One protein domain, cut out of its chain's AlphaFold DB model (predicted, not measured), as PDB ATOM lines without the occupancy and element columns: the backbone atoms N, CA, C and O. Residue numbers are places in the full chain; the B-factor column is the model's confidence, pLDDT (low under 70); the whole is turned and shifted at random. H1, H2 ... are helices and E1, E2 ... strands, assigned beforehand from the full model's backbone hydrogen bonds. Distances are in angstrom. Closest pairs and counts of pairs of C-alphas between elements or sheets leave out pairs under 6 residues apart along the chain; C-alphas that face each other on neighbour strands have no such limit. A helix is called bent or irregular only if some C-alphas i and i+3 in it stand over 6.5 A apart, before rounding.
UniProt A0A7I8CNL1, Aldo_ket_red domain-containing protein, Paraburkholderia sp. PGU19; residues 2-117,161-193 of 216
ATOM      1  N   ARG A   2     229.000 204.279 158.834       93.12
ATOM      2  CA  ARG A   2     228.164 203.833 159.979       93.12
ATOM      3  C   ARG A   2     227.543 202.428 159.834       93.12
ATOM      4  O   ARG A   2     227.666 201.612 160.732       93.12
ATOM      5  N   SER A   3     226.944 202.118 158.678       93.56
ATOM      6  CA  SER A   3     226.347 200.792 158.414       93.56
ATOM      7  C   SER A   3     227.350 199.623 158.509       93.56
ATOM      8  O   SER A   3     227.002 198.544 158.992       93.56
ATOM      9  N   ILE A   4     228.603 199.840 158.091       92.00
ATOM     10  CA  ILE A   4     229.678 198.835 158.135       92.00
ATOM     11  C   ILE A   4     230.130 198.616 159.576       92.00
ATOM     12  O   ILE A   4     230.154 197.480 160.038       92.00
ATOM     13  N   GLU A   5     230.397 199.698 160.308       92.88
ATOM     14  CA  GLU A   5     230.776 199.660 161.728       92.88
ATOM     15  C   GLU A   5     229.716 198.948 162.577       92.88
ATOM     16  O   GLU A   5     230.026 198.053 163.368       92.88
ATOM     17  N   ASP A   6     228.441 199.282 162.361       96.19
ATOM     18  CA  ASP A   6     227.330 198.637 163.052       96.19
ATOM     19  C   ASP A   6     227.233 197.141 162.709       96.19
ATOM     20  O   ASP A   6     226.883 196.325 163.566       96.19
ATOM     21  N   SER A   7     227.544 196.760 161.467       95.19
ATOM     22  CA  SER A   7     227.525 195.360 161.026       95.19
ATOM     23  C   SER A   7     228.664 194.548 161.638       95.19
ATOM     24  O   SER A   7     228.392 193.491 162.204       95.19
ATOM     25  N   LEU A   8     229.892 195.069 161.633       93.81
ATOM     26  CA  LEU A   8     231.049 194.466 162.309       93.81
ATOM     27  C   LEU A   8     230.759 194.233 163.800       93.81
ATOM     28  O   LEU A   8     230.931 193.129 164.320       93.81
ATOM     29  N   LYS A   9     230.189 195.242 164.474       96.38
ATOM     30  CA  LYS A   9     229.798 195.148 165.886       96.38
ATOM     31  C   LYS A   9     228.737 194.071 166.139       96.38
ATOM     32  O   LYS A   9     228.854 193.324 167.110       96.38
ATOM     33  N   ARG A  10     227.695 193.990 165.302       97.81
ATOM     34  CA  ARG A  10     226.619 192.987 165.444       97.81
ATOM     35  C   ARG A  10     227.109 191.566 165.181       97.81
ATOM     36  O   ARG A  10     226.748 190.664 165.932       97.81
ATOM     37  N   LEU A  11     227.926 191.388 164.147       96.56
ATOM     38  CA  LEU A  11     228.512 190.099 163.775       96.56
ATOM     39  C   LEU A  11     229.648 189.676 164.712       96.56
ATOM     40  O   LEU A  11     230.020 188.508 164.715       96.56
ATOM     41  N   ARG A  12     230.156 190.603 165.539       96.56
ATOM     42  CA  ARG A  12     231.289 190.391 166.453       96.56
ATOM     43  C   ARG A  12     232.528 189.894 165.705       96.56
ATOM     44  O   ARG A  12     233.209 188.979 166.156       96.56
ATOM     45  N   THR A  13     232.788 190.523 164.566       94.00
ATOM     46  CA  THR A  13     233.939 190.274 163.698       94.00
ATOM     47  C   THR A  13     234.606 191.602 163.355       94.00
ATOM     48  O   THR A  13     233.988 192.664 163.461       94.00
ATOM     49  N   ASP A  14     235.868 191.544 162.960       89.69
ATOM     50  CA  ASP A  14     236.688 192.671 162.517       89.69
ATOM     51  C   ASP A  14     236.798 192.776 160.987       89.69
ATOM     52  O   ASP A  14     237.326 193.762 160.481       89.69
ATOM     53  N   HIS A  15     236.254 191.803 160.252       89.56
ATOM     54  CA  HIS A  15     236.283 191.754 158.792       89.56
ATOM     55  C   HIS A  15     234.926 191.366 158.201       89.56
ATOM     56  O   HIS A  15     234.114 190.688 158.837       89.56
ATOM     57  N   LEU A  16     234.697 191.774 156.952       94.19
ATOM     58  CA  LEU A  16     233.568 191.328 156.134       94.19
ATOM     59  C   LEU A  16     234.107 190.757 154.824       94.19
ATOM     60  O   LEU A  16     234.895 191.411 154.148       94.19
ATOM     61  N   ASP A  17     233.677 189.561 154.429       95.19
ATOM     62  CA  ASP A  17     234.091 189.009 153.137       95.19
ATOM     63  C   ASP A  17     233.452 189.786 151.981       95.19
ATOM     64  O   ASP A  17     234.158 190.369 151.164       95.19
ATOM     65  N   CYS A  18     232.119 189.861 151.955       96.06
ATOM     66  CA  CYS A  18     231.368 190.525 150.892       96.06
ATOM     67  C   CYS A  18     230.361 191.527 151.463       96.06
ATOM     68  O   CYS A  18     229.690 191.240 152.457       96.06
ATOM     69  N   VAL A  19     230.198 192.674 150.798       97.81
ATOM     70  CA  VAL A  19     229.187 193.681 151.151       97.81
ATOM     71  C   VAL A  19     228.276 193.993 149.967       97.81
ATOM     72  O   VAL A  19     228.736 194.393 148.902       97.81
ATOM     73  N   TRP A  20     226.966 193.881 150.177       98.06
ATOM     74  CA  TRP A  20     225.958 194.158 149.156       98.06
ATOM     75  C   TRP A  20     225.275 195.502 149.413       98.06
ATOM     76  O   TRP A  20     224.723 195.728 150.492       98.06
ATOM     77  N   ILE A  21     225.273 196.390 148.420       98.19
ATOM     78  CA  ILE A  21     224.357 197.532 148.392       98.19
ATOM     79  C   ILE A  21     222.967 196.972 148.090       98.19
ATOM     80  O   ILE A  21     222.757 196.353 147.046       98.19
ATOM     81  N   HIS A  22     222.042 197.152 149.024       97.31
ATOM     82  CA  HIS A  22     220.753 196.471 148.999       97.31
ATOM     83  C   HIS A  22     219.680 197.324 148.307       97.31
ATOM     84  O   HIS A  22     219.503 198.488 148.661       97.31
ATOM     85  N   ASP A  23     218.982 196.726 147.341       96.00
ATOM     86  CA  ASP A  23     217.760 197.225 146.697       96.00
ATOM     87  C   ASP A  23     217.771 198.614 146.004       96.00
ATOM     88  O   ASP A  23     216.729 199.272 145.999       96.00
ATOM     89  N   PRO A  24     218.842 199.088 145.321       97.06
ATOM     90  CA  PRO A  24     218.740 200.257 144.435       97.06
ATOM     91  C   PRO A  24     217.997 199.899 143.126       97.06
ATOM     92  O   PRO A  24     218.567 199.925 142.036       97.06
ATOM     93  N   ALA A  25     216.733 199.489 143.241       97.44
ATOM     94  CA  ALA A  25     215.957 198.842 142.188       97.44
ATOM     95  C   ALA A  25     214.503 199.340 142.122       97.44
ATOM     96  O   ALA A  25     213.945 199.875 143.085       97.44
ATOM     97  N   VAL A  26     213.878 199.146 140.955       96.75
ATOM     98  CA  VAL A  26     212.522 199.634 140.644       96.75
ATOM     99  C   VAL A  26     211.439 199.071 141.566       96.75
ATOM    100  O   VAL A  26     210.482 199.770 141.880       96.75
ATOM    101  N   ASP A  27     211.577 197.837 142.045       94.31
ATOM    102  CA  ASP A  27     210.582 197.199 142.909       94.31
ATOM    103  C   ASP A  27     210.541 197.768 144.334       94.31
ATOM    104  O   ASP A  27     209.531 197.602 145.017       94.31
ATOM    105  N   PHE A  28     211.576 198.502 144.751       95.56
ATOM    106  CA  PHE A  28     211.620 199.193 146.043       95.56
ATOM    107  C   PHE A  28     211.387 200.698 145.935       95.56
ATOM    108  O   PHE A  28     210.828 201.300 146.851       95.56
ATOM    109  N   HIS A  29     211.801 201.310 144.824       97.19
ATOM    110  CA  HIS A  29     211.824 202.768 144.680       97.19
ATOM    111  C   HIS A  29     210.914 203.315 143.572       97.19
ATOM    112  O   HIS A  29     210.838 204.533 143.393       97.19
ATOM    113  N   GLY A  30     210.193 202.457 142.842       96.94
ATOM    114  CA  GLY A  30     209.305 202.877 141.757       96.94
ATOM    115  C   GLY A  30     210.056 203.700 140.712       96.94
ATOM    116  O   GLY A  30     211.184 203.372 140.362       96.94
ATOM    117  N   GLU A  31     209.465 204.796 140.239       96.50
ATOM    118  CA  GLU A  31     210.066 205.676 139.221       96.50
ATOM    119  C   GLU A  31     211.391 206.325 139.661       96.50
ATOM    120  O   GLU A  31     212.245 206.605 138.822       96.50
ATOM    121  N   GLN A  32     211.603 206.506 140.969       97.12
ATOM    122  CA  GLN A  32     212.782 207.183 141.531       97.12
ATOM    123  C   GLN A  32     214.008 206.273 141.651       97.12
ATOM    124  O   GLN A  32     215.064 206.702 142.115       97.12
ATOM    125  N   TRP A  33     213.897 205.000 141.270       98.06
ATOM    126  CA  TRP A  33     214.973 204.035 141.485       98.06
ATOM    127  C   TRP A  33     216.287 204.421 140.803       98.06
ATOM    128  O   TRP A  33     217.343 204.107 141.338       98.06
ATOM    129  N   ARG A  34     216.228 205.129 139.665       98.06
ATOM    130  CA  ARG A  34     217.404 205.658 138.955       98.06
ATOM    131  C   ARG A  34     218.170 206.661 139.818       98.06
ATOM    132  O   ARG A  34     219.374 206.515 139.965       98.06
ATOM    133  N   ASP A  35     217.472 207.592 140.467       98.12
ATOM    134  CA  ASP A  35     218.101 208.575 141.356       98.12
ATOM    135  C   ASP A  35     218.759 207.885 142.561       98.12
ATOM    136  O   ASP A  35     219.885 208.200 142.946       98.12
ATOM    137  N   VAL A  36     218.077 206.893 143.147       98.12
ATOM    138  CA  VAL A  36     218.618 206.103 144.266       98.12
ATOM    139  C   VAL A  36     219.826 205.275 143.829       98.12
ATOM    140  O   VAL A  36     220.818 205.193 144.556       98.12
ATOM    141  N   PHE A  37     219.763 204.685 142.637       98.50
ATOM    142  CA  PHE A  37     220.867 203.953 142.036       98.50
ATOM    143  C   PHE A  37     222.078 204.862 141.809       98.50
ATOM    144  O   PHE A  37     223.187 204.513 142.215       98.50
ATOM    145  N   ASP A  38     221.876 206.062 141.269       98.06
ATOM    146  CA  ASP A  38     222.947 207.030 141.035       98.06
ATOM    147  C   ASP A  38     223.579 207.501 142.354       98.06
ATOM    148  O   ASP A  38     224.805 207.612 142.462       98.06
ATOM    149  N   ILE A  39     222.779 207.701 143.407       97.69
ATOM    150  CA  ILE A  39     223.282 207.966 144.767       97.69
ATOM    151  C   ILE A  39     224.122 206.783 145.273       97.69
ATOM    152  O   ILE A  39     225.209 206.978 145.827       97.69
ATOM    153  N   ALA A  40     223.653 205.551 145.073       97.88
ATOM    154  CA  ALA A  40     224.378 204.353 145.477       97.88
ATOM    155  C   ALA A  40     225.723 204.217 144.745       97.88
ATOM    156  O   ALA A  40     226.738 203.951 145.392       97.88
ATOM    157  N   MET A  41     225.761 204.446 143.431       98.19
ATOM    158  CA  MET A  41     226.983 204.345 142.624       98.19
ATOM    159  C   MET A  41     227.959 205.493 142.905       98.19
ATOM    160  O   MET A  41     229.167 205.286 143.034       98.19
ATOM    161  N   SER A  42     227.455 206.716 143.068       97.19
ATOM    162  CA  SER A  42     228.298 207.887 143.336       97.19
ATOM    163  C   SER A  42     228.799 207.973 144.782       97.19
ATOM    164  O   SER A  42     229.813 208.635 145.022       97.19
ATOM    165  N   GLY A  43     228.133 207.299 145.724       96.38
ATOM    166  CA  GLY A  43     228.478 207.273 147.145       96.38
ATOM    167  C   GLY A  43     228.945 205.902 147.635       96.38
ATOM    168  O   GLY A  43     230.138 205.687 147.859       96.38
ATOM    169  N   ALA A  44     228.001 204.981 147.848       96.75
ATOM    170  CA  ALA A  44     228.265 203.691 148.488       96.75
ATOM    171  C   ALA A  44     229.283 202.842 147.711       96.75
ATOM    172  O   ALA A  44     230.231 202.357 148.325       96.75
ATOM    173  N   ALA A  45     229.156 202.729 146.387       98.06
ATOM    174  CA  ALA A  45     230.090 201.957 145.565       98.06
ATOM    175  C   ALA A  45     231.527 202.493 145.666       98.06
ATOM    176  O   ALA A  45     232.458 201.713 145.850       98.06
ATOM    177  N   LYS A  46     231.725 203.821 145.658       97.44
ATOM    178  CA  LYS A  46     233.058 204.431 145.843       97.44
ATOM    179  C   LYS A  46     233.646 204.136 147.220       97.44
ATOM    180  O   LYS A  46     234.824 203.808 147.335       97.44
ATOM    181  N   ALA A  47     232.831 204.245 148.269       96.69
ATOM    182  CA  ALA A  47     233.274 203.944 149.626       96.69
ATOM    183  C   ALA A  47     233.635 202.459 149.791       96.69
ATOM    184  O   ALA A  47     234.650 202.147 150.404       96.69
ATOM    185  N   LEU A  48     232.832 201.550 149.228       97.44
ATOM    186  CA  LEU A  48     233.086 200.109 149.274       97.44
ATOM    187  C   LEU A  48     234.299 199.710 148.429       97.44
ATOM    188  O   LEU A  48     235.095 198.897 148.884       97.44
ATOM    189  N   THR A  49     234.497 200.340 147.270       97.69
ATOM    190  CA  THR A  49     235.709 200.165 146.452       97.69
ATOM    191  C   THR A  49     236.951 200.519 147.265       97.69
ATOM    192  O   THR A  49     237.861 199.705 147.375       97.69
ATOM    193  N   ARG A  50     236.948 201.676 147.940       96.12
ATOM    194  CA  ARG A  50     238.052 202.076 148.822       96.12
ATOM    195  C   ARG A  50     238.280 201.076 149.961       96.12
ATOM    196  O   ARG A  50     239.417 200.727 150.242       96.12
ATOM    197  N   LEU A  51     237.217 200.594 150.607       94.69
ATOM    198  CA  LEU A  51     237.340 199.589 151.672       94.69
ATOM    199  C   LEU A  51     237.897 198.255 151.167       94.69
ATOM    200  O   LEU A  51     238.626 197.590 151.903       94.69
ATOM    201  N   ARG A  52     237.568 197.868 149.930       96.12
ATOM    202  CA  ARG A  52     238.135 196.691 149.268       96.12
ATOM    203  C   ARG A  52     239.625 196.886 148.991       96.12
ATOM    204  O   ARG A  52     240.424 196.021 149.324       96.12
ATOM    205  N   GLU A  53     240.005 198.040 148.445       95.75
ATOM    206  CA  GLU A  53     241.407 198.401 148.179       95.75
ATOM    207  C   GLU A  53     242.253 198.491 149.460       95.75
ATOM    208  O   GLU A  53     243.424 198.119 149.460       95.75
ATOM    209  N   GLU A  54     241.657 198.932 150.570       93.25
ATOM    210  CA  GLU A  54     242.281 198.958 151.901       93.25
ATOM    211  C   GLU A  54     242.298 197.573 152.588       93.25
ATOM    212  O   GLU A  54     242.894 197.425 153.655       93.25
ATOM    213  N   GLY A  55     241.660 196.553 152.000       90.06
ATOM    214  CA  GLY A  55     241.601 195.187 152.531       90.06
ATOM    215  C   GLY A  55     240.641 194.988 153.710       90.06
ATOM    216  O   GLY A  55     240.659 193.932 154.342       90.06
ATOM    217  N   VAL A  56     239.796 195.977 154.018       89.25
ATOM    218  CA  VAL A  56     238.777 195.894 155.083       89.25
ATOM    219  C   VAL A  56     237.653 194.933 154.691       89.25
ATOM    220  O   VAL A  56     237.091 194.240 155.543       89.25
ATOM    221  N   ILE A  57     237.329 194.898 153.397       94.88
ATOM    222  CA  ILE A  57     236.417 193.919 152.803       94.88
ATOM    223  C   ILE A  57     237.104 193.207 151.639       94.88
ATOM    224  O   ILE A  57     238.007 193.776 151.029       94.88
ATOM    225  N   LYS A  58     236.686 191.983 151.302       94.75
ATOM    226  CA  LYS A  58     237.251 191.268 150.140       94.75
ATOM    227  C   LYS A  58     236.517 191.591 148.843       94.75
ATOM    228  O   LYS A  58     237.132 191.553 147.786       94.75
ATOM    229  N   ALA A  59     235.223 191.886 148.928       97.31
ATOM    230  CA  ALA A  59     234.361 192.077 147.773       97.31
ATOM    231  C   ALA A  59     233.160 192.981 148.079       97.31
ATOM    232  O   ALA A  59     232.680 193.057 149.216       97.31
ATOM    233  N   TRP A  60     232.614 193.615 147.046       98.00
ATOM    234  CA  TRP A  60     231.321 194.285 147.112       98.00
ATOM    235  C   TRP A  60     230.472 194.058 145.860       98.00
ATOM    236  O   TRP A  60     230.961 193.651 144.811       98.00
ATOM    237  N   GLY A  61     229.177 194.337 145.963       98.38
ATOM    238  CA  GLY A  61     228.274 194.305 144.818       98.38
ATOM    239  C   GLY A  61     226.879 194.805 145.149       98.38
ATOM    240  O   GLY A  61     226.693 195.526 146.132       98.38
ATOM    241  N   LEU A  62     225.885 194.385 144.365       98.62
ATOM    242  CA  LEU A  62     224.470 194.650 144.655       98.62
ATOM    243  C   LEU A  62     223.751 193.402 145.166       98.62
ATOM    244  O   LEU A  62     224.012 192.296 144.698       98.62
ATOM    245  N   GLY A  63     222.825 193.602 146.101       98.25
ATOM    246  CA  GLY A  63     221.829 192.613 146.505       98.25
ATOM    247  C   GLY A  63     220.451 193.106 146.094       98.25
ATOM    248  O   GLY A  63     219.982 194.087 146.664       98.25
ATOM    249  N   VAL A  64     219.851 192.493 145.071       97.94
ATOM    250  CA  VAL A  64     218.627 192.994 144.421       97.94
ATOM    251  C   VAL A  64     217.744 191.858 143.895       97.94
ATOM    252  O   VAL A  64     218.202 190.737 143.656       97.94
ATOM    253  N   ASN A  65     216.478 192.179 143.621       96.25
ATOM    254  CA  ASN A  65     215.508 191.262 143.009       96.25
ATOM    255  C   ASN A  65     215.245 191.586 141.527       96.25
ATOM    256  O   ASN A  65     214.177 191.269 140.995       96.25
ATOM    257  N   ARG A  66     216.154 192.302 140.863       96.69
ATOM    258  CA  ARG A  66     216.024 192.774 139.476       96.69
ATOM    259  C   ARG A  66     217.375 192.679 138.773       96.69
ATOM    260  O   ARG A  66     218.409 192.808 139.420       96.69
ATOM    261  N   VAL A  67     217.360 192.408 137.473       97.81
ATOM    262  CA  VAL A  67     218.579 192.183 136.675       97.81
ATOM    263  C   VAL A  67     219.191 193.521 136.260       97.81
ATOM    264  O   VAL A  67     220.406 193.701 136.284       97.81
ATOM    265  N   GLU A  68     218.332 194.487 135.959       97.75
ATOM    266  CA  GLU A  68     218.657 195.787 135.386       97.75
ATOM    267  C   GLU A  68     219.642 196.608 136.243       97.75
ATOM    268  O   GLU A  68     220.594 197.150 135.678       97.75
ATOM    269  N   PRO A  69     219.515 196.683 137.588       98.19
ATOM    270  CA  PRO A  69     220.507 197.371 138.417       98.19
ATOM    271  C   PRO A  69     221.896 196.723 138.353       98.19
ATOM    272  O   PRO A  69     222.902 197.431 138.349       98.19
ATOM    273  N   CYS A  70     221.973 195.391 138.279       98.31
ATOM    274  CA  CYS A  70     223.252 194.685 138.174       98.31
ATOM    275  C   CYS A  70     223.943 195.009 136.849       98.31
ATOM    276  O   CYS A  70     225.133 195.310 136.828       98.31
ATOM    277  N   GLU A  71     223.192 195.008 135.747       97.75
ATOM    278  CA  GLU A  71     223.731 195.354 134.430       97.75
ATOM    279  C   GLU A  71     224.242 196.794 134.365       97.75
ATOM    280  O   GLU A  71     225.320 197.027 133.824       97.75
ATOM    281  N   LEU A  72     223.522 197.749 134.958       97.88
ATOM    282  CA  LEU A  72     223.988 199.134 135.049       97.88
ATOM    283  C   LEU A  72     225.232 199.266 135.933       97.88
ATOM    284  O   LEU A  72     226.137 200.033 135.612       97.88
ATOM    285  N   ALA A  73     225.318 198.509 137.030       97.88
ATOM    286  CA  ALA A  73     226.497 198.529 137.893       97.88
ATOM    287  C   ALA A  73     227.745 198.011 137.164       97.88
ATOM    288  O   ALA A  73     228.824 198.567 137.355       97.88
ATOM    289  N   LEU A  74     227.594 197.020 136.276       96.38
ATOM    290  CA  LEU A  74     228.674 196.540 135.402       96.38
ATOM    291  C   LEU A  74     229.152 197.582 134.379       96.38
ATOM    292  O   LEU A  74     230.243 197.423 133.826       96.38
ATOM    293  N   GLU A  75     228.338 198.592 134.078       95.19
ATOM    294  CA  GLU A  75     228.671 199.677 133.149       95.19
ATOM    295  C   GLU A  75     229.292 200.887 133.860       95.19
ATOM    296  O   GLU A  75     230.121 201.580 133.274       95.19
ATOM    297  N   GLN A  76     228.893 201.153 135.107       95.00
ATOM    298  CA  GLN A  76     229.240 202.386 135.824       95.00
ATOM    299  C   GLN A  76     230.292 202.204 136.925       95.00
ATOM    300  O   GLN A  76     230.857 203.194 137.397       95.00
ATOM    301  N   ALA A  77     230.534 200.970 137.366       95.25
ATOM    302  CA  ALA A  77     231.398 200.659 138.496       95.25
ATOM    303  C   ALA A  77     232.131 199.317 138.312       95.25
ATOM    304  O   ALA A  77     232.038 198.671 137.269       95.25
ATOM    305  N   ASP A  78     232.870 198.915 139.347       94.69
ATOM    306  CA  ASP A  78     233.680 197.692 139.383       94.69
ATOM    307  C   ASP A  78     233.285 196.784 140.572       94.69
ATOM    308  O   ASP A  78     234.036 196.676 141.547       94.69
ATOM    309  N   PRO A  79     232.061 196.213 140.574       97.75
ATOM    310  CA  PRO A  79     231.639 195.255 141.595       97.75
ATOM    311  C   PRO A  79     232.336 193.901 141.409       97.75
ATOM    312  O   PRO A  79     232.730 193.553 140.304       97.75
ATOM    313  N   ASP A  80     232.406 193.101 142.472       97.81
ATOM    314  CA  ASP A  80     232.992 191.750 142.482       97.81
ATOM    315  C   ASP A  80     231.941 190.636 142.271       97.81
ATOM    316  O   ASP A  80     232.266 189.473 142.013       97.81
ATOM    317  N   GLY A  81     230.655 190.972 142.380       98.12
ATOM    318  CA  GLY A  81     229.561 190.026 142.191       98.12
ATOM    319  C   GLY A  81     228.188 190.615 142.485       98.12
ATOM    320  O   GLY A  81     228.046 191.814 142.723       98.12
ATOM    321  N   PHE A  82     227.169 189.758 142.509       98.62
ATOM    322  CA  PHE A  82     225.798 190.146 142.841       98.62
ATOM    323  C   PHE A  82     225.084 189.062 143.642       98.62
ATOM    324  O   PHE A  82     225.217 187.876 143.347       98.62
ATOM    325  N   LEU A  83     224.255 189.470 144.602       98.50
ATOM    326  CA  LEU A  83     223.204 188.624 145.157       98.50
ATOM    327  C   LEU A  83     221.914 188.911 144.384       98.50
ATOM    328  O   LEU A  83     221.302 189.965 144.546       98.50
ATOM    329  N   LEU A  84     221.507 187.968 143.537       97.88
ATOM    330  CA  LEU A  84     220.339 188.094 142.670       97.88
ATOM    331  C   LEU A  84     219.221 187.188 143.181       97.88
ATOM    332  O   LEU A  84     219.277 185.965 143.019       97.88
ATOM    333  N   ALA A  85     218.202 187.766 143.812       96.25
ATOM    334  CA  ALA A  85     217.116 186.970 144.366       96.25
ATOM    335  C   ALA A  85     215.977 186.780 143.355       96.25
ATOM    336  O   ALA A  85     215.465 187.731 142.770       96.25
ATOM    337  N   GLY A  86     215.574 185.526 143.149       93.31
ATOM    338  CA  GLY A  86     214.399 185.166 142.354       93.31
ATOM    339  C   GLY A  86     214.505 185.337 140.833       93.31
ATOM    340  O   GLY A  86     213.529 185.006 140.170       93.31
ATOM    341  N   ARG A  87     215.639 185.800 140.276       93.94
ATOM    342  CA  ARG A  87     215.816 186.076 138.826       93.94
ATOM    343  C   ARG A  87     216.761 185.134 138.073       93.94
ATOM    344  O   ARG A  87     217.029 185.352 136.897       93.94
ATOM    345  N   TYR A  88     217.272 184.097 138.736       97.50
ATOM    346  CA  TYR A  88     217.927 182.966 138.071       97.50
ATOM    347  C   TYR A  88     217.439 181.647 138.678       97.50
ATOM    348  O   TYR A  88     218.132 180.983 139.445       97.50
ATOM    349  N   THR A  89     216.184 181.310 138.391       97.31
ATOM    350  CA  THR A  89     215.466 180.137 138.908       97.31
ATOM    351  C   THR A  89     214.707 179.430 137.781       97.31
ATOM    352  O   THR A  89     214.570 179.965 136.684       97.31
ATOM    353  N   LEU A  90     214.134 178.245 138.035       96.50
ATOM    354  CA  LEU A  90     213.289 177.558 137.037       96.50
ATOM    355  C   LEU A  90     212.088 178.390 136.558       96.50
ATOM    356  O   LEU A  90     211.566 178.143 135.471       96.50
ATOM    357  N   LEU A  91     211.614 179.333 137.376       96.94
ATOM    358  CA  LEU A  91     210.450 180.154 137.049       96.94
ATOM    359  C   LEU A  91     210.828 181.461 136.356       96.94
ATOM    360  O   LEU A  91     210.027 181.948 135.563       96.94
ATOM    361  N   ASP A  92     212.026 181.988 136.609       96.56
ATOM    362  CA  ASP A  92     212.484 183.253 136.042       96.56
ATOM    363  C   ASP A  92     214.013 183.268 135.891       96.56
ATOM    364  O   ASP A  92     214.751 183.200 136.875       96.56
ATOM    365  N   HIS A  93     214.480 183.304 134.643       97.81
ATOM    366  CA  HIS A  93     215.905 183.311 134.285       97.81
ATOM    367  C   HIS A  93     216.208 183.955 132.927       97.81
ATOM    368  O   HIS A  93     217.372 184.228 132.646       97.81
ATOM    369  N   THR A  94     215.203 184.192 132.074       97.38
ATOM    370  CA  THR A  94     215.408 184.673 130.700       97.38
ATOM    371  C   THR A  94     216.193 185.982 130.666       97.38
ATOM    372  O   THR A  94     217.244 186.026 130.039       97.38
ATOM    373  N   ALA A  95     215.747 187.005 131.405       97.00
ATOM    374  CA  ALA A  95     216.416 188.307 131.427       97.00
ATOM    375  C   ALA A  95     217.860 188.202 131.949       97.00
ATOM    376  O   ALA A  95     218.779 188.780 131.379       97.00
ATOM    377  N   ALA A  96     218.089 187.396 132.991       97.69
ATOM    378  CA  ALA A  96     219.432 187.184 133.522       97.69
ATOM    379  C   ALA A  96     220.362 186.509 132.493       97.69
ATOM    380  O   ALA A  96     221.536 186.864 132.404       97.69
ATOM    381  N   LEU A  97     219.851 185.563 131.695       98.06
ATOM    382  CA  LEU A  97     220.621 184.871 130.656       98.06
ATOM    383  C   LEU A  97     220.986 185.748 129.455       98.06
ATOM    384  O   LEU A  97     221.926 185.399 128.744       98.06
ATOM    385  N   GLU A  98     220.260 186.837 129.202       96.50
ATOM    386  CA  GLU A  98     220.501 187.683 128.027       96.50
ATOM    387  C   GLU A  98     221.840 188.417 128.113       96.50
ATOM    388  O   GLU A  98     222.599 188.423 127.141       96.50
ATOM    389  N   LYS A  99     222.153 189.009 129.271       96.19
ATOM    390  CA  LYS A  99     223.349 189.849 129.426       96.19
ATOM    391  C   LYS A  99     224.061 189.660 130.759       96.19
ATOM    392  O   LYS A  99     225.269 189.424 130.749       96.19
ATOM    393  N   LEU A 100     223.355 189.717 131.890       97.94
ATOM    394  CA  LEU A 100     223.989 189.654 133.214       97.94
ATOM    395  C   LEU A 100     224.827 188.384 133.433       97.94
ATOM    396  O   LEU A 100     225.987 188.475 133.839       97.94
ATOM    397  N   MET A 101     224.259 187.204 133.184       98.12
ATOM    398  CA  MET A 101     224.923 185.930 133.466       98.12
ATOM    399  C   MET A 101     226.138 185.690 132.547       98.12
ATOM    400  O   MET A 101     227.203 185.360 133.082       98.12
ATOM    401  N   PRO A 102     226.059 185.909 131.213       97.00
ATOM    402  CA  PRO A 102     227.234 185.872 130.340       97.00
ATOM    403  C   PRO A 102     228.321 186.879 130.734       97.00
ATOM    404  O   PRO A 102     229.480 186.490 130.868       97.00
ATOM    405  N   ALA A 103     227.958 188.143 130.989       97.19
ATOM    406  CA  ALA A 103     228.921 189.183 131.356       97.19
ATOM    407  C   ALA A 103     229.618 188.879 132.690       97.19
ATOM    408  O   ALA A 103     230.814 189.123 132.840       97.19
ATOM    409  N   SER A 104     228.885 188.307 133.648       97.88
ATOM    410  CA  SER A 104     229.453 187.891 134.933       97.88
ATOM    411  C   SER A 104     230.443 186.739 134.754       97.88
ATOM    412  O   SER A 104     231.538 186.793 135.305       97.88
ATOM    413  N   ALA A 105     230.109 185.737 133.932       97.19
ATOM    414  CA  ALA A 105     231.019 184.631 133.631       97.19
ATOM    415  C   ALA A 105     232.300 185.104 132.922       97.19
ATOM    416  O   ALA A 105     233.390 184.673 133.285       97.19
ATOM    417  N   GLU A 106     232.177 185.998 131.937       96.69
ATOM    418  CA  GLU A 106     233.314 186.535 131.179       96.69
ATOM    419  C   GLU A 106     234.282 187.330 132.067       96.69
ATOM    420  O   GLU A 106     235.497 187.212 131.927       96.69
ATOM    421  N   ARG A 107     233.747 188.107 133.015       95.50
ATOM    422  CA  ARG A 107     234.534 188.942 133.935       95.50
ATOM    423  C   ARG A 107     234.996 188.211 135.199       95.50
ATOM    424  O   ARG A 107     235.699 188.804 136.009       95.50
ATOM    425  N   GLY A 108     234.602 186.950 135.390       95.75
ATOM    426  CA  GLY A 108     234.908 186.186 136.604       95.75
ATOM    427  C   GLY A 108     234.165 186.670 137.856       95.75
ATOM    428  O   GLY A 108     234.642 186.453 138.967       95.75
ATOM    429  N   LEU A 109     233.012 187.323 137.688       95.88
ATOM    430  CA  LEU A 109     232.172 187.820 138.778       95.88
ATOM    431  C   LEU A 109     231.258 186.720 139.317       95.88
ATOM    432  O   LEU A 109     230.703 185.922 138.559       95.88
ATOM    433  N   GLY A 110     231.061 186.712 140.636       96.56
ATOM    434  CA  GLY A 110     230.217 185.726 141.306       96.56
ATOM    435  C   GLY A 110     228.751 186.147 141.394       96.56
ATOM    436  O   GLY A 110     228.436 187.219 141.907       96.56
ATOM    437  N   ILE A 111     227.837 185.271 140.976       98.44
ATOM    438  CA  ILE A 111     226.398 185.408 141.227       98.44
ATOM    439  C   ILE A 111     225.992 184.502 142.388       98.44
ATOM    440  O   ILE A 111     226.177 183.286 142.346       98.44
ATOM    441  N   VAL A 112     225.402 185.096 143.421       98.50
ATOM    442  CA  VAL A 112     224.747 184.383 144.515       98.50
ATOM    443  C   VAL A 112     223.243 184.403 144.269       98.50
ATOM    444  O   VAL A 112     222.604 185.449 144.368       98.50
ATOM    445  N   VAL A 113     222.655 183.250 143.954       98.25
ATOM    446  CA  VAL A 113     221.209 183.164 143.710       98.25
ATOM    447  C   VAL A 113     220.465 183.098 145.040       98.25
ATOM    448  O   VAL A 113     220.583 182.129 145.797       98.25
ATOM    449  N   GLY A 114     219.667 184.122 145.324       96.88
ATOM    450  CA  GLY A 114     218.778 184.159 146.483       96.88
ATOM    451  C   GLY A 114     217.420 183.531 146.170       96.88
ATOM    452  O   GLY A 114     216.794 183.854 145.164       96.88
ATOM    453  N   GLY A 115     216.920 182.650 147.039       94.88
ATOM    454  CA  GLY A 115     215.557 182.128 146.907       94.88
ATOM    455  C   GLY A 115     215.320 181.299 145.634       94.88
ATOM    456  O   GLY A 115     214.397 181.618 144.880       94.88
ATOM    457  N   PRO A 116     216.058 180.188 145.421       96.25
ATOM    458  CA  PRO A 116     215.923 179.316 144.242       96.25
ATOM    459  C   PRO A 116     214.526 178.691 144.079       96.25
ATOM    460  O   PRO A 116     214.203 178.139 143.032       96.25
ATOM    461  N   TYR A 117     213.685 178.771 145.117       96.00
ATOM    462  CA  TYR A 117     212.314 178.262 145.123       96.00
ATOM    463  C   TYR A 117     211.241 179.342 144.891       96.00
ATOM    464  O   TYR A 117     210.066 179.049 145.106       96.00
ATOM    465  N   GLN A 161     219.521 172.587 141.594       98.12
ATOM    466  CA  GLN A 161     220.588 172.243 140.659       98.12
ATOM    467  C   GLN A 161     220.554 173.099 139.389       98.12
ATOM    468  O   GLN A 161     221.612 173.487 138.907       98.12
ATOM    469  N   PHE A 162     219.373 173.480 138.887       98.25
ATOM    470  CA  PHE A 162     219.264 174.465 137.803       98.25
ATOM    471  C   PHE A 162     219.916 175.796 138.188       98.25
ATOM    472  O   PHE A 162     220.727 176.337 137.438       98.25
ATOM    473  N   SER A 163     219.597 176.296 139.385       97.69
ATOM    474  CA  SER A 163     220.141 177.563 139.883       97.69
ATOM    475  C   SER A 163     221.665 177.505 140.048       97.69
ATOM    476  O   SER A 163     222.322 178.520 139.879       97.69
ATOM    477  N   LEU A 164     222.232 176.326 140.329       97.25
ATOM    478  CA  LEU A 164     223.678 176.082 140.433       97.25
ATOM    479  C   LEU A 164     224.379 175.866 139.078       97.25
ATOM    480  O   LEU A 164     225.604 175.869 139.024       97.25
ATOM    481  N   ALA A 165     223.640 175.634 137.991       96.94
ATOM    482  CA  ALA A 165     224.209 175.098 136.754       96.94
ATOM    483  C   ALA A 165     225.035 176.104 135.936       96.94
ATOM    484  O   ALA A 165     225.843 175.701 135.095       96.94
ATOM    485  N   HIS A 166     224.806 177.405 136.117       97.56
ATOM    486  CA  HIS A 166     225.492 178.422 135.326       97.56
ATOM    487  C   HIS A 166     226.914 178.672 135.856       97.56
ATOM    488  O   HIS A 166     227.061 178.886 137.055       97.56
ATOM    489  N   PRO A 167     227.948 178.761 134.995       96.50
ATOM    490  CA  PRO A 167     229.335 178.974 135.431       96.50
ATOM    491  C   PRO A 167     229.578 180.232 136.280       96.50
ATOM    492  O   PRO A 167     230.476 180.242 137.110       96.50
ATOM    493  N   ALA A 168     228.782 181.286 136.078       97.31
ATOM    494  CA  ALA A 168     228.837 182.507 136.893       97.31
ATOM    495  C   ALA A 168     228.304 182.335 138.329       97.31
ATOM    496  O   ALA A 168     228.503 183.217 139.160       97.31
ATOM    497  N   VAL A 169     227.574 181.257 138.637       98.00
ATOM    498  CA  VAL A 169     226.960 181.086 139.960       98.00
ATOM    499  C   VAL A 169     228.010 180.604 140.950       98.00
ATOM    500  O   VAL A 169     228.500 179.483 140.866       98.00
ATOM    501  N   ALA A 170     228.321 181.459 141.922       97.44
ATOM    502  CA  ALA A 170     229.244 181.163 143.013       97.44
ATOM    503  C   ALA A 170     228.547 180.460 144.190       97.44
ATOM    504  O   ALA A 170     229.191 179.782 144.988       97.44
ATOM    505  N   GLY A 171     227.227 180.617 144.315       96.81
ATOM    506  CA  GLY A 171     226.456 179.973 145.369       96.81
ATOM    507  C   GLY A 171     224.957 180.197 145.241       96.81
ATOM    508  O   GLY A 171     224.488 181.069 144.514       96.81
ATOM    509  N   VAL A 172     224.192 179.403 145.984       97.25
ATOM    510  CA  VAL A 172     222.734 179.515 146.068       97.25
ATOM    511  C   VAL A 172     222.328 179.506 147.536       97.25
ATOM    512  O   VAL A 172     222.845 178.706 148.315       97.25
ATOM    513  N   ILE A 173     221.393 180.378 147.916       95.88
ATOM    514  CA  ILE A 173     220.871 180.493 149.283       95.88
ATOM    515  C   ILE A 173     219.435 179.940 149.315       95.88
ATOM    516  O   ILE A 173     218.474 180.695 149.109       95.88
ATOM    517  N   PRO A 174     219.247 178.623 149.533       94.12
ATOM    518  CA  PRO A 174     217.929 178.052 149.777       94.12
ATOM    519  C   PRO A 174     217.432 178.398 151.189       94.12
ATOM    520  O   PRO A 174     218.205 178.687 152.102       94.12
ATOM    521  N   GLY A 175     216.114 178.346 151.388       87.62
ATOM    522  CA  GLY A 175     215.517 178.580 152.704       87.62
ATOM    523  C   GLY A 175     215.854 177.468 153.707       87.62
ATOM    524  O   GLY A 175     215.793 176.285 153.371       87.62
ATOM    525  N   ALA A 176     216.146 177.851 154.953       87.75
ATOM    526  CA  ALA A 176     216.487 176.935 156.045       87.75
ATOM    527  C   ALA A 176     215.752 177.293 157.353       87.75
ATOM    528  O   ALA A 176     216.358 177.477 158.402       87.75
ATOM    529  N   SER A 177     214.420 177.416 157.299       87.44
ATOM    530  CA  SER A 177     213.594 177.846 158.446       87.44
ATOM    531  C   SER A 177     213.560 176.870 159.631       87.44
ATOM    532  O   SER A 177     213.034 177.210 160.687       87.44
ATOM    533  N   ARG A 178     214.097 175.658 159.463       91.44
ATOM    534  CA  ARG A 178     214.309 174.661 160.518       91.44
ATOM    535  C   ARG A 178     215.610 173.890 160.243       91.44
ATOM    536  O   ARG A 178     215.962 173.768 159.064       91.44
ATOM    537  N   PRO A 179     216.307 173.369 161.268       92.44
ATOM    538  CA  PRO A 179     217.624 172.745 161.108       92.44
ATOM    539  C   PRO A 179     217.674 171.615 160.072       92.44
ATOM    540  O   PRO A 179     218.639 171.510 159.317       92.44
ATOM    541  N   GLU A 180     216.614 170.812 159.969       94.12
ATOM    542  CA  GLU A 180     216.546 169.654 159.066       94.12
ATOM    543  C   GLU A 180     216.649 170.065 157.590       94.12
ATOM    544  O   GLU A 180     217.158 169.310 156.761       94.12
ATOM    545  N   ARG A 181     216.250 171.303 157.260       92.00
ATOM    546  CA  ARG A 181     216.324 171.835 155.893       92.00
ATOM    547  C   ARG A 181     217.748 171.916 155.368       92.00
ATOM    548  O   ARG A 181     217.926 171.875 154.160       92.00
ATOM    549  N   ILE A 182     218.752 172.024 156.238       92.75
ATOM    550  CA  ILE A 182     220.152 172.068 155.806       92.75
ATOM    551  C   ILE A 182     220.529 170.735 155.149       92.75
ATOM    552  O   ILE A 182     220.970 170.721 153.999       92.75
ATOM    553  N   ALA A 183     220.281 169.621 155.843       94.88
ATOM    554  CA  ALA A 183     220.550 168.284 155.320       94.88
ATOM    555  C   ALA A 183     219.670 167.960 154.101       94.88
ATOM    556  O   ALA A 183     220.156 167.398 153.121       94.88
ATOM    557  N   GLU A 184     218.395 168.367 154.116       95.25
ATOM    558  CA  GLU A 184     217.508 168.206 152.958       95.25
ATOM    559  C   GLU A 184     218.012 168.971 151.727       95.25
ATOM    560  O   GLU A 184     218.086 168.399 150.644       95.25
ATOM    561  N   ASN A 185     218.392 170.244 151.875       95.62
ATOM    562  CA  ASN A 185     218.910 171.050 150.769       95.62
ATOM    563  C   ASN A 185     220.202 170.444 150.200       95.62
ATOM    564  O   ASN A 185     220.378 170.425 148.985       95.62
ATOM    565  N   GLN A 186     221.076 169.896 151.051       95.38
ATOM    566  CA  GLN A 186     222.284 169.195 150.607       95.38
ATOM    567  C   GLN A 186     221.955 167.928 149.800       95.38
ATOM    568  O   GLN A 186     222.547 167.697 148.742       95.38
ATOM    569  N   ALA A 187     220.996 167.124 150.265       96.94
ATOM    570  CA  ALA A 187     220.547 165.935 149.543       96.94
ATOM    571  C   ALA A 187     219.920 166.302 148.186       96.94
ATOM    572  O   ALA A 187     220.228 165.686 147.171       96.94
ATOM    573  N   LEU A 188     219.101 167.356 148.140       96.88
ATOM    574  CA  LEU A 188     218.496 167.861 146.903       96.88
ATOM    575  C   LEU A 188     219.550 168.393 145.916       96.88
ATOM    576  O   LEU A 188     219.450 168.150 144.714       96.88
ATOM    577  N   ALA A 189     220.588 169.075 146.408       95.56
ATOM    578  CA  ALA A 189     221.676 169.599 145.577       95.56
ATOM    579  C   ALA A 189     222.510 168.497 144.900       95.56
ATOM    580  O   ALA A 189     223.180 168.771 143.911       95.56
ATOM    581  N   THR A 190     222.471 167.271 145.430       94.94
ATOM    582  CA  THR A 190     223.288 166.133 144.974       94.94
ATOM    583  C   THR A 190     222.463 164.956 144.452       94.94
ATOM    584  O   THR A 190     223.027 163.937 144.057       94.94
ATOM    585  N   GLN A 191     221.133 165.080 144.414       96.81
ATOM    586  CA  GLN A 191     220.255 164.072 143.828       96.81
ATOM    587  C   GLN A 191     220.648 163.812 142.367       96.81
ATOM    588  O   GLN A 191     220.750 164.744 141.575       96.81
ATOM    589  N   ALA A 192     220.803 162.543 141.988       95.94
ATOM    590  CA  ALA A 192     221.021 162.180 140.594       95.94
ATOM    591  C   ALA A 192     219.782 162.546 139.758       95.94
ATOM    592  O   ALA A 192     218.683 162.049 140.016       95.94
ATOM    593  N   ILE A 193     219.965 163.419 138.766       97.00
ATOM    594  CA  ILE A 193     218.917 163.842 137.835       97.00
ATOM    595  C   ILE A 193     219.332 163.421 136.419       97.00
ATOM    596  O   ILE A 193     220.388 163.860 135.957       97.00
TER     597      ILE A 193
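What this domain is: This is residues 2 to 117 and 161 to 193 of the 216 residues of the protein "Aldo_ket_red domain-containing protein" of Paraburkholderia sp. PGU19 (UniProt A0A7I8CNL1). Five parallel strands form one sheet curled like part of a barrel, with H2, H3 and H4 packed along its outer side. H1 lies by the edge strand E1 and H6 lies beyond the other edge strand, E5, while the hollow side is largely bare. The printed part has 149 residues, with six named helices and five named strands in the order H1 E1 H2 E2 H3 E3 H4 E4 H5 E5 H6; the sheet's order is E1 E2 E3 E4 E5. The class is mixed, helices and strands, and the whole is compact, with a radius of gyration of the C-alphas of 16.1 A and spans of 46 by 38 by 30 A.

How they stand to each other: H1, residues 2 to 11, only grazes the sheet with its residues 4 to 8. E1, residues 16 to 22, is parallel to E2, residues 57 to 64, with N 19 and O 59 3.0 A apart, within hydrogen-bond range. H2, residues 26 to 53, is over E2 and along the strands, at a height over the sheet of 8.1 A; Arg 52 and Lys 58 have the closest C-alphas, 5.6 A apart. H2 is irregular, C-alphas 28 and 31 being 9.5 A apart, with a kink of 102 degrees near residue 33. H3, residues 68 to 76, is also over E2, at a height of 9.7 A. H2, with residues 37 to 41 alone, and H3 only just touch, with 3 pairs of C-alphas within 8 A, the closest Met 41 and Gln 76, 7.4 A apart. E3, residues 81 to 85, is parallel to E2, with N 83 and O 62 2.8 A apart. H4, residues 94 to 107, is over E4, residues 110 to 114, on the same face as H3, and is irregular, C-alphas 98 and 101 being 7.2 A apart. E3 and E4 are parallel, with N 112 and O 82 2.8 A apart. E1, H2, E2, then E2, H3, E3, then E3, H4, E4 are strand-helix-strand units, two parallel neighbour strands with a helix between, each with a right-handed crossover. H5, residues 161 to 164, only grazes the sheet. E5, residues 169 to 173, is parallel to E4, with N 170 and O 111 2.8 A apart. H6, residues 180 to 190, is not on the sheet; it only just touches H5, with 3 pairs, the closest C-alphas being those of Gln 161 and Ala 189, 5.7 A apart. Every O i to N i+4 pair is within hydrogen-bond range in H1, H3 and H6; in H2 17 of 24 are, in H4 7 of 10, and H5 is too short for such a pair.

Where its parts are: H1 begins at C-alpha 2, (228.164, 203.833, 159.979). H2 is 29.9 A from first to last C-alpha, H4 19.9 A and E2 19.7 A. H6 ends at C-alpha 190, (223.288, 166.133, 144.974).

The domain as a whole: The two C-alphas farthest apart are those of Arg 2 and Ile 193, 46.6 A. Residues 118 to 160 are not printed, and C-alphas 117 and 161 are 11.2 A apart across the cut. Of the links that are printed whole, none is long. The mean pLDDT of the printed part is 96.2, and no printed residue is under 70.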